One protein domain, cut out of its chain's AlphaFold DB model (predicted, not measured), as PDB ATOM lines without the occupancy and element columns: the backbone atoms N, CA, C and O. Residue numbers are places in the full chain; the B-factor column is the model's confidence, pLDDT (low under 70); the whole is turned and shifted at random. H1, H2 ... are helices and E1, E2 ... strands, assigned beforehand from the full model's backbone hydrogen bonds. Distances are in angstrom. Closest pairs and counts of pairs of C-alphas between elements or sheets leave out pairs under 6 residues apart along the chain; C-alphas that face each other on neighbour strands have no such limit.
ATOM      1  N   PHE A  37     133.704 152.244  80.277       76.12
ATOM      2  CA  PHE A  37     134.746 151.511  80.990       76.12
ATOM      3  C   PHE A  37     134.426 150.002  81.010       76.12
ATOM      4  O   PHE A  37     133.283 149.645  81.309       76.12
ATOM      5  N   PRO A  38     135.398 149.112  80.727       78.06
ATOM      6  CA  PRO A  38     135.159 147.674  80.702       78.06
ATOM      7  C   PRO A  38     134.709 147.162  82.071       78.06
ATOM      8  O   PRO A  38     135.352 147.438  83.083       78.06
ATOM      9  N   ASN A  39     133.626 146.386  82.099       81.06
ATOM     10  CA  ASN A  39     133.141 145.711  83.299       81.06
ATOM     11  C   ASN A  39     133.287 144.185  83.176       81.06
ATOM     12  O   ASN A  39     133.484 143.640  82.084       81.06
ATOM     13  N   ALA A  40     133.194 143.491  84.311       78.12
ATOM     14  CA  ALA A  40     133.331 142.039  84.358       78.12
ATOM     15  C   ALA A  40     132.316 141.317  83.456       78.12
ATOM     16  O   ALA A  40     132.686 140.356  82.789       78.12
ATOM     17  N   ASP A  41     131.078 141.808  83.365       79.62
ATOM     18  CA  ASP A  41     130.022 141.187  82.557       79.62
ATOM     19  C   ASP A  41     130.298 141.256  81.052       79.62
ATOM     20  O   ASP A  41     130.106 140.270  80.335       79.62
ATOM     21  N   MET A  42     130.779 142.398  80.551       82.62
ATOM     22  CA  MET A  42     131.175 142.557  79.149       82.62
ATOM     23  C   MET A  42     132.309 141.601  78.800       82.62
ATOM     24  O   MET A  42     132.279 140.948  77.754       82.62
ATOM     25  N   VAL A  43     133.299 141.489  79.685       83.62
ATOM     26  CA  VAL A  43     134.444 140.602  79.476       83.62
ATOM     27  C   VAL A  43     134.022 139.140  79.571       83.62
ATOM     28  O   VAL A  43     134.422 138.344  78.724       83.62
ATOM     29  N   LEU A  44     133.144 138.787  80.510       81.88
ATOM     30  CA  LEU A  44     132.590 137.442  80.634       81.88
ATOM     31  C   LEU A  44     131.839 137.030  79.363       81.88
ATOM     32  O   LEU A  44     132.082 135.945  78.835       81.88
ATOM     33  N   LYS A  45     130.981 137.908  78.823       84.12
ATOM     34  CA  LYS A  45     130.295 137.681  77.537       84.12
ATOM     35  C   LYS A  45     131.289 137.489  76.392       84.12
ATOM     36  O   LYS A  45     131.118 136.579  75.585       84.12
ATOM     37  N   LYS A  46     132.353 138.295  76.345       84.44
ATOM     38  CA  LYS A  46     133.402 138.218  75.316       84.44
ATOM     39  C   LYS A  46     134.205 136.916  75.399       84.44
ATOM     40  O   LYS A  46     134.535 136.345  74.365       84.44
ATOM     41  N   ILE A  47     134.506 136.433  76.605       83.50
ATOM     42  CA  ILE A  47     135.207 135.158  76.812       83.50
ATOM     43  C   ILE A  47     134.318 133.977  76.413       83.50
ATOM     44  O   ILE A  47     134.771 133.103  75.675       83.50
ATOM     45  N   LYS A  48     133.042 133.994  76.818       83.81
ATOM     46  CA  LYS A  48     132.060 132.976  76.419       83.81
ATOM     47  C   LYS A  48     131.864 132.936  74.905       83.81
ATOM     48  O   LYS A  48     131.912 131.869  74.307       83.81
ATOM     49  N   SER A  49     131.764 134.101  74.262       82.94
ATOM     50  CA  SER A  49     131.691 134.221  72.797       82.94
ATOM     51  C   SER A  49     132.928 133.679  72.072       82.94
ATOM     52  O   SER A  49     132.811 133.269  70.921       82.94
ATOM     53  N   LYS A  50     134.100 133.661  72.716       82.19
ATOM     54  CA  LYS A  50     135.337 133.094  72.158       82.19
ATOM     55  C   LYS A  50     135.453 131.574  72.328       82.19
ATOM     56  O   LYS A  50     136.488 131.017  71.976       82.19
ATOM     57  N   GLY A  51     134.427 130.912  72.861       80.69
ATOM     58  CA  GLY A  51     134.389 129.456  73.023       80.69
ATOM     59  C   GLY A  51     134.871 128.949  74.383       80.69
ATOM     60  O   GLY A  51     134.941 127.740  74.582       80.69
ATOM     61  N   ASN A  52     135.174 129.833  75.343       77.44
ATOM     62  CA  ASN A  52     135.431 129.418  76.722       77.44
ATOM     63  C   ASN A  52     134.153 129.568  77.558       77.44
ATOM     64  O   ASN A  52     133.846 130.645  78.072       77.44
ATOM     65  N   ASN A  53     133.399 128.474  77.666       73.25
ATOM     66  CA  ASN A  53     132.079 128.460  78.300       73.25
ATOM     67  C   ASN A  53     132.134 128.584  79.834       73.25
ATOM     68  O   ASN A  53     131.200 129.134  80.420       73.25
ATOM     69  N   ASN A  54     133.233 128.150  80.464       76.31
ATOM     70  CA  ASN A  54     133.449 128.196  81.914       76.31
ATOM     71  C   ASN A  54     134.820 128.811  82.251       76.31
ATOM     72  O   ASN A  54     135.740 128.104  82.668       76.31
ATOM     73  N   PRO A  55     134.987 130.134  82.080       77.44
ATOM     74  CA  PRO A  55     136.218 130.790  82.484       77.44
ATOM     75  C   PRO A  55     136.370 130.767  84.002       77.44
ATOM     76  O   PRO A  55     135.418 131.037  84.739       77.44
ATOM     77  N   SER A  56     137.587 130.497  84.472       82.38
ATOM     78  CA  SER A  56     137.898 130.652  85.888       82.38
ATOM     79  C   SER A  56     137.827 132.131  86.291       82.38
ATOM     80  O   SER A  56     137.994 133.037  85.469       82.38
ATOM     81  N   ILE A  57     137.627 132.398  87.585       79.31
ATOM     82  CA  ILE A  57     137.652 133.766  88.131       79.31
ATOM     83  C   ILE A  57     138.992 134.450  87.817       79.31
ATOM     84  O   ILE A  57     139.032 135.645  87.533       79.31
ATOM     85  N   HIS A  58     140.086 133.684  87.811       78.00
ATOM     86  CA  HIS A  58     141.415 134.181  87.481       78.00
ATOM     87  C   HIS A  58     141.547 134.559  85.996       78.00
ATOM     88  O   HIS A  58     142.104 135.612  85.675       78.00
ATOM     89  N   ASP A  59     140.990 133.757  85.084       80.69
ATOM     90  CA  ASP A  59     140.976 134.074  83.649       80.69
ATOM     91  C   ASP A  59     140.136 135.314  83.357       80.69
ATOM     92  O   ASP A  59     140.549 136.181  82.584       80.69
ATOM     93  N   LEU A  60     138.988 135.435  84.029       82.12
ATOM     94  CA  LEU A  60     138.130 136.609  83.933       82.12
ATOM     95  C   LEU A  60     138.838 137.861  84.465       82.12
ATOM     96  O   LEU A  60     138.818 138.898  83.803       82.12
ATOM     97  N   ALA A  61     139.520 137.764  85.609       80.00
ATOM     98  CA  ALA A  61     140.304 138.859  86.174       80.00
ATOM     99  C   ALA A  61     141.440 139.288  85.230       80.00
ATOM    100  O   ALA A  61     141.614 140.476  84.954       80.00
ATOM    101  N   LYS A  62     142.184 138.330  84.669       81.94
ATOM    102  CA  LYS A  62     143.269 138.603  83.716       81.94
ATOM    103  C   LYS A  62     142.754 139.254  82.433       81.94
ATOM    104  O   LYS A  62     143.350 140.211  81.946       81.94
ATOM    105  N   ALA A  63     141.645 138.765  81.889       83.75
ATOM    106  CA  ALA A  63     141.029 139.347  80.704       83.75
ATOM    107  C   ALA A  63     140.489 140.760  80.973       83.75
ATOM    108  O   ALA A  63     140.698 141.657  80.157       83.75
ATOM    109  N   LEU A  64     139.853 140.974  82.129       82.50
ATOM    110  CA  LEU A  64     139.343 142.282  82.531       82.50
ATOM    111  C   LEU A  64     140.482 143.284  82.700       82.50
ATOM    112  O   LEU A  64     140.401 144.386  82.170       82.50
ATOM    113  N   PHE A  65     141.581 142.876  83.334       82.81
ATOM    114  CA  PHE A  65     142.790 143.686  83.440       82.81
ATOM    115  C   PHE A  65     143.308 144.156  82.073       82.81
ATOM    116  O   PHE A  65     143.576 145.343  81.884       82.81
ATOM    117  N   LEU A  66     143.404 143.242  81.103       83.75
ATOM    118  CA  LEU A  66     143.875 143.561  79.753       83.75
ATOM    119  C   LEU A  66     142.936 144.527  79.021       83.75
ATOM    120  O   LEU A  66     143.405 145.454  78.362       83.75
ATOM    121  N   GLU A  67     141.622 144.334  79.124       84.06
ATOM    122  CA  GLU A  67     140.638 145.238  78.516       84.06
ATOM    123  C   GLU A  67     140.660 146.619  79.188       84.06
ATOM    124  O   GLU A  67     140.674 147.634  78.492       84.06
ATOM    125  N   CYS A  68     140.759 146.683  80.518       80.94
ATOM    126  CA  CYS A  68     140.907 147.942  81.243       80.94
ATOM    127  C   CYS A  68     142.180 148.692  80.830       80.94
ATOM    128  O   CYS A  68     142.119 149.895  80.589       80.94
ATOM    129  N   ASN A  69     143.319 148.008  80.698       81.94
ATOM    130  CA  ASN A  69     144.569 148.629  80.247       81.94
ATOM    131  C   ASN A  69     144.493 149.135  78.803       81.94
ATOM    132  O   ASN A  69     144.951 150.244  78.521       81.94
ATOM    133  N   LYS A  70     143.870 148.372  77.896       85.00
ATOM    134  CA  LYS A  70     143.607 148.833  76.523       85.00
ATOM    135  C   LYS A  70     142.762 150.096  76.524       85.00
ATOM    136  O   LYS A  70     143.129 151.074  75.883       85.00
ATOM    137  N   TRP A  71     141.678 150.090  77.294       84.06
ATOM    138  CA  TRP A  71     140.804 151.243  77.419       84.06
ATOM    139  C   TRP A  71     141.545 152.456  77.991       84.06
ATOM    140  O   TRP A  71     141.426 153.552  77.454       84.06
ATOM    141  N   LEU A  72     142.365 152.275  79.030       80.19
ATOM    142  CA  LEU A  72     143.200 153.343  79.588       80.19
ATOM    143  C   LEU A  72     144.106 153.954  78.513       80.19
ATOM    144  O   LEU A  72     144.120 155.175  78.362       80.19
ATOM    145  N   LYS A  73     144.787 153.120  77.724       82.44
ATOM    146  CA  LYS A  73     145.672 153.568  76.643       82.44
ATOM    147  C   LYS A  73     144.925 154.366  75.571       82.44
ATOM    148  O   LYS A  73     145.373 155.454  75.221       82.44
ATOM    149  N   THR A  74     143.772 153.881  75.103       81.81
ATOM    150  CA  THR A  74     142.930 154.594  74.119       81.81
ATOM    151  C   THR A  74     142.449 155.948  74.646       81.81
ATOM    152  O   THR A  74     142.300 156.895  73.887       81.81
ATOM    153  N   ASN A  75     142.271 156.073  75.963       76.31
ATOM    154  CA  ASN A  75     141.789 157.288  76.619       76.31
ATOM    155  C   ASN A  75     142.903 158.233  77.120       76.31
ATOM    156  O   ASN A  75     142.645 159.154  77.915       76.31
ATOM    157  N   GLY A  76     144.147 158.003  76.691       74.06
ATOM    158  CA  GLY A  76     145.293 158.843  77.040       74.06
ATOM    159  C   GLY A  76     145.772 158.666  78.482       74.06
ATOM    160  O   GLY A  76     146.283 159.607  79.094       74.06
ATOM    161  N   PHE A  77     145.566 157.489  79.073       78.75
ATOM    162  CA  PHE A  77     146.158 157.104  80.353       78.75
ATOM    163  C   PHE A  77     147.364 156.198  80.139       78.75
ATOM    164  O   PHE A  77     147.410 155.389  79.214       78.75
ATOM    165  N   LYS A  78     148.329 156.304  81.053       78.38
ATOM    166  CA  LYS A  78     149.426 155.348  81.122       78.38
ATOM    167  C   LYS A  78     148.881 153.987  81.517       78.38
ATOM    168  O   LYS A  78     148.093 153.874  82.459       78.38
ATOM    169  N   GLU A  79     149.350 152.973  80.806       75.56
ATOM    170  CA  GLU A  79     149.055 151.589  81.124       75.56
ATOM    171  C   GLU A  79     149.476 151.280  82.562       75.56
ATOM    172  O   GLU A  79     150.549 151.685  83.026       75.56
ATOM    173  N   PHE A  80     148.613 150.573  83.286       75.38
ATOM    174  CA  PHE A  80     148.965 150.115  84.611       75.38
ATOM    175  C   PHE A  80     149.799 148.843  84.482       75.38
ATOM    176  O   PHE A  80     149.275 147.786  84.137       75.38
ATOM    177  N   VAL A  81     151.091 148.937  84.791       70.12
ATOM    178  CA  VAL A  81     151.982 147.776  84.869       70.12
ATOM    179  C   VAL A  81     152.231 147.465  86.346       70.12
ATOM    180  O   VAL A  81     152.821 148.289  87.052       70.12
ATOM    181  N   PRO A  82     151.753 146.322  86.869       66.69
ATOM    182  CA  PRO A  82     152.027 145.944  88.246       66.69
ATOM    183  C   PRO A  82     153.525 145.668  88.427       66.69
ATOM    184  O   PRO A  82     154.129 144.945  87.645       66.69
ATOM    185  N   SER A  83     154.113 146.192  89.502       63.88
ATOM    186  CA  SER A  83     155.521 145.951  89.859       63.88
ATOM    187  C   SER A  83     155.832 144.505  90.265       63.88
ATOM    188  O   SER A  83     156.986 144.099  90.238       63.88
ATOM    189  N   GLN A  84     154.820 143.732  90.671       61.50
ATOM    190  CA  GLN A  84     154.951 142.317  91.024       61.50
ATOM    191  C   GLN A  84     153.706 141.568  90.547       61.50
ATOM    192  O   GLN A  84     152.586 142.080  90.652       61.50
ATOM    193  N   ASN A  85     153.888 140.344  90.061       65.94
ATOM    194  CA  ASN A  85     152.797 139.492  89.604       65.94
ATOM    195  C   ASN A  85     152.163 138.740  90.791       65.94
ATOM    196  O   ASN A  85     152.390 137.551  90.971       65.94
ATOM    197  N   LEU A  86     151.407 139.456  91.631       65.31
ATOM    198  CA  LEU A  86     150.713 138.892  92.807       65.31
ATOM    199  C   LEU A  86     149.318 138.321  92.477       65.31
ATOM    200  O   LEU A  86     148.538 138.038  93.383       65.31
ATOM    201  N   GLY A  87     148.985 138.195  91.191       67.00
ATOM    202  CA  GLY A  87     147.646 137.823  90.742       67.00
ATOM    203  C   GLY A  87     146.621 138.958  90.864       67.00
ATOM    204  O   GLY A  87     146.831 139.970  91.541       67.00
ATOM    205  N   TRP A  88     145.501 138.784  90.165       73.00
ATOM    206  CA  TRP A  88     144.359 139.695  90.192       73.00
ATOM    207  C   TRP A  88     143.157 138.991  90.807       73.00
ATOM    208  O   TRP A  88     142.840 137.863  90.436       73.00
ATOM    209  N   THR A  89     142.473 139.667  91.725       69.56
ATOM    210  CA  THR A  89     141.245 139.174  92.343       69.56
ATOM    211  C   THR A  89     140.057 139.949  91.807       69.56
ATOM    212  O   THR A  89     140.023 141.178  91.860       69.56
ATOM    213  N   LEU A  90     139.060 139.230  91.304       68.56
ATOM    214  CA  LEU A  90     137.786 139.811  90.915       68.56
ATOM    215  C   LEU A  90     136.787 139.603  92.051       68.56
ATOM    216  O   LEU A  90     136.432 138.466  92.356       68.56
ATOM    217  N   LYS A  91     136.349 140.692  92.680       70.12
ATOM    218  CA  LYS A  91     135.316 140.664  93.721       70.12
ATOM    219  C   LYS A  91     134.224 141.651  93.340       70.12
ATOM    220  O   LYS A  91     134.536 142.797  93.038       70.12
ATOM    221  N   ASP A  92     132.974 141.197  93.296       65.31
ATOM    222  CA  ASP A  92     131.808 142.022  92.935       65.31
ATOM    223  C   ASP A  92     131.963 142.743  91.577       65.31
ATOM    224  O   ASP A  92     131.543 143.882  91.396       65.31
ATOM    225  N   GLY A  93     132.638 142.096  90.619       61.41
ATOM    226  CA  GLY A  93     132.931 142.671  89.300       61.41
ATOM    227  C   GLY A  93     134.044 143.727  89.285       61.41
ATOM    228  O   GLY A  93     134.372 144.251  88.220       61.41
ATOM    229  N   ILE A  94     134.660 144.008  90.436       65.44
ATOM    230  CA  ILE A  94     135.763 144.954  90.592       65.44
ATOM    231  C   ILE A  94     137.082 144.189  90.594       65.44
ATOM    232  O   ILE A  94     137.318 143.297  91.416       65.44
ATOM    233  N   LEU A  95     137.976 144.577  89.683       72.69
ATOM    234  CA  LEU A  95     139.344 144.084  89.692       72.69
ATOM    235  C   LEU A  95     140.108 144.759  90.832       72.69
ATOM    236  O   LEU A  95     140.304 145.979  90.835       72.69
ATOM    237  N   SER A  96     140.556 143.952  91.780       70.75
ATOM    238  CA  SER A  96     141.401 144.352  92.896       70.75
ATOM    239  C   SER A  96     142.684 143.529  92.893       70.75
ATOM    240  O   SER A  96     142.758 142.454  92.295       70.75
ATOM    241  N   ARG A  97     143.727 144.051  93.533       68.31
ATOM    242  CA  ARG A  97     144.991 143.335  93.694       68.31
ATOM    243  C   ARG A  97     145.269 143.103  95.180       68.31
ATOM    244  O   ARG A  97     145.255 144.077  95.939       68.31
ATOM    245  N   PRO A  98     145.588 141.868  95.606       64.00
ATOM    246  CA  PRO A  98     146.017 141.600  96.972       64.00
ATOM    247  C   PRO A  98     147.227 142.471  97.339       64.00
ATOM    248  O   PRO A  98     148.212 142.530  96.604       64.00
ATOM    249  N   GLY A  99     147.132 143.209  98.448       57.94
ATOM    250  CA  GLY A  99     148.206 144.085  98.932       57.94
ATOM    251  C   GLY A  99     148.336 145.444  98.229       57.94
ATOM    252  O   GLY A  99     149.119 146.276  98.683       57.94
ATOM    253  N   ALA A 100     147.558 145.731  97.178       59.16
ATOM    254  CA  ALA A 100     147.557 147.039  96.522       59.16
ATOM    255  C   ALA A 100     146.159 147.677  96.554       59.16
ATOM    256  O   ALA A 100     145.171 147.070  96.157       59.16
ATOM    257  N   LYS A 101     146.072 148.949  96.968       59.91
ATOM    258  CA  LYS A 101     144.836 149.762  96.913       59.91
ATOM    259  C   LYS A 101     144.529 150.213  95.475       59.91
ATOM    260  O   LYS A 101     144.410 151.408  95.199       59.91
ATOM    261  N   VAL A 102     144.497 149.269  94.541       59.66
ATOM    262  CA  VAL A 102     144.201 149.492  93.123       59.66
ATOM    263  C   VAL A 102     142.862 148.829  92.845       59.66
ATOM    264  O   VAL A 102     142.772 147.605  92.897       59.66
ATOM    265  N   CYS A 103     141.844 149.637  92.557       63.81
ATOM    266  CA  CYS A 103     140.555 149.147  92.081       63.81
ATOM    267  C   CYS A 103     140.310 149.709  90.685       63.81
ATOM    268  O   CYS A 103     140.250 150.935  90.516       63.81
ATOM    269  N   PHE A 104     140.158 148.824  89.702       66.38
ATOM    270  CA  PHE A 104     139.720 149.207  88.364       66.38
ATOM    271  C   PHE A 104     138.197 149.325  88.379       66.38
ATOM    272  O   PHE A 104     137.483 148.339  88.232       66.38
ATOM    273  N   ASP A 105     137.722 150.542  88.615       66.06
ATOM    274  CA  ASP A 105     136.310 150.912  88.577       66.06
ATOM    275  C   ASP A 105     136.181 152.243  87.822       66.06
ATOM    276  O   ASP A 105     137.053 153.118  87.918       66.06
ATOM    277  N   ALA A 106     135.074 152.418  87.104       62.00
ATOM    278  CA  ALA A 106     134.702 153.661  86.444       62.00
ATOM    279  C   ALA A 106     134.739 154.850  87.419       62.00
ATOM    280  O   ALA A 106     135.175 155.943  87.044       62.00
ATOM    281  N   LYS A 107     134.369 154.644  88.692       64.50
ATOM    282  CA  LYS A 107     134.440 155.677  89.746       64.50
ATOM    283  C   LYS A 107     135.872 156.121  90.052       64.50
ATOM    284  O   LYS A 107     136.112 157.307  90.276       64.50
ATOM    285  N   SER A 108     136.835 155.199  90.024       60.34
ATOM    286  CA  SER A 108     138.257 155.499  90.259       60.34
ATOM    287  C   SER A 108     138.865 156.362  89.149       60.34
ATOM    288  O   SER A 108     139.836 157.078  89.392       60.34
ATOM    289  N   ILE A 109     138.296 156.305  87.942       60.28
ATOM    290  CA  ILE A 109     138.789 157.002  86.746       60.28
ATOM    291  C   ILE A 109     138.088 158.350  86.558       60.28
ATOM    292  O   ILE A 109     138.725 159.353  86.246       60.28
ATOM    293  N   THR A 110     136.772 158.385  86.773       54.59
ATOM    294  CA  THR A 110     135.931 159.585  86.611       54.59
ATOM    295  C   THR A 110     136.035 160.565  87.767       54.59
ATOM    296  O   THR A 110     135.615 161.717  87.617       54.59
ATOM    297  N   ARG A 111     136.618 160.162  88.907       52.28
ATOM    298  CA  ARG A 111     136.981 161.098  89.969       52.28
ATOM    299  C   ARG A 111     138.048 162.024  89.403       52.28
ATOM    300  O   ARG A 111     139.242 161.729  89.476       52.28
TER     301      ARG A 111
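What this domain is: This is residues 37 to 111 of the 123 residues of an uncharacterized protein of Neocallimastix californiae (UniProt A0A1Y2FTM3). A long helix, H2, crosses one face of a small sheet, E1 E2 E3, whose other face has no named helix; H1 packs crosswise on H2, and short H3 follows the last strand, away from both other helices. A long unnamed stretch, residues 75 to 88, leads from H2 back to E1. The printed part has 75 residues, with three named helices and three named strands in the order H1 H2 E1 E2 E3 H3, of mixed class; the sheet's order is E1 - E2 - E3, all antiparallel. It is compact, with a radius of gyration of the C-alphas of 12.2 A and spans of 33 by 26 by 20 A.

How they stand to each other: H1, residues 40 to 49, touches residues 60 to 67 alone of H2, residues 57 to 74, about perpendicular at 74 degrees; the closest C-alphas, of Val 43 and Leu 64, are 6.0 A apart. E1, residues 89 to 91, E2, residues 94 to 97, and E3, residues 100 to 104, form a meander, each strand the antiparallel neighbour of the one before. H2 is on this sheet in two layers, helix on one face, at a height over the sheet of 9.3 A, and runs across the strands, at 89 degrees to E1 on the local plane. The closest C-alphas of H2 and E1, of Ala 61 and Leu 90, are 5.5 A apart. In the hairpin E1 and E2, N 89 and O 96 are within hydrogen-bond range at 2.9 A; in the hairpin E2 and E3, N 104 and O 95 at 3.1 A. H3, residues 106 to 110, touches no helix and is not on the sheet. Every O i to N i+4 pair is within hydrogen-bond range in H1, H2 and H3.

Where its parts are: H1 begins at C-alpha 40 (133.331, 142.039, 84.358) and is 14.1 A long from first to last C-alpha; H2 is 25.7 A, E1 6.3 A, E2 9.9 A and E3 11.5 A. H3, 6.1 A, ends at C-alpha 110 (135.931, 159.585, 86.611).

The domain as a whole: The C-alphas of Gly 51 and Arg 111, the two farthest apart, are 36.0 A apart. The printed part has no cut, and the link from H2 to E1 is long. Mean pLDDT of the printed part is 73.9; residues 82 to 87, 89 to 90, 92 to 94 and 97 to 111 are under 70.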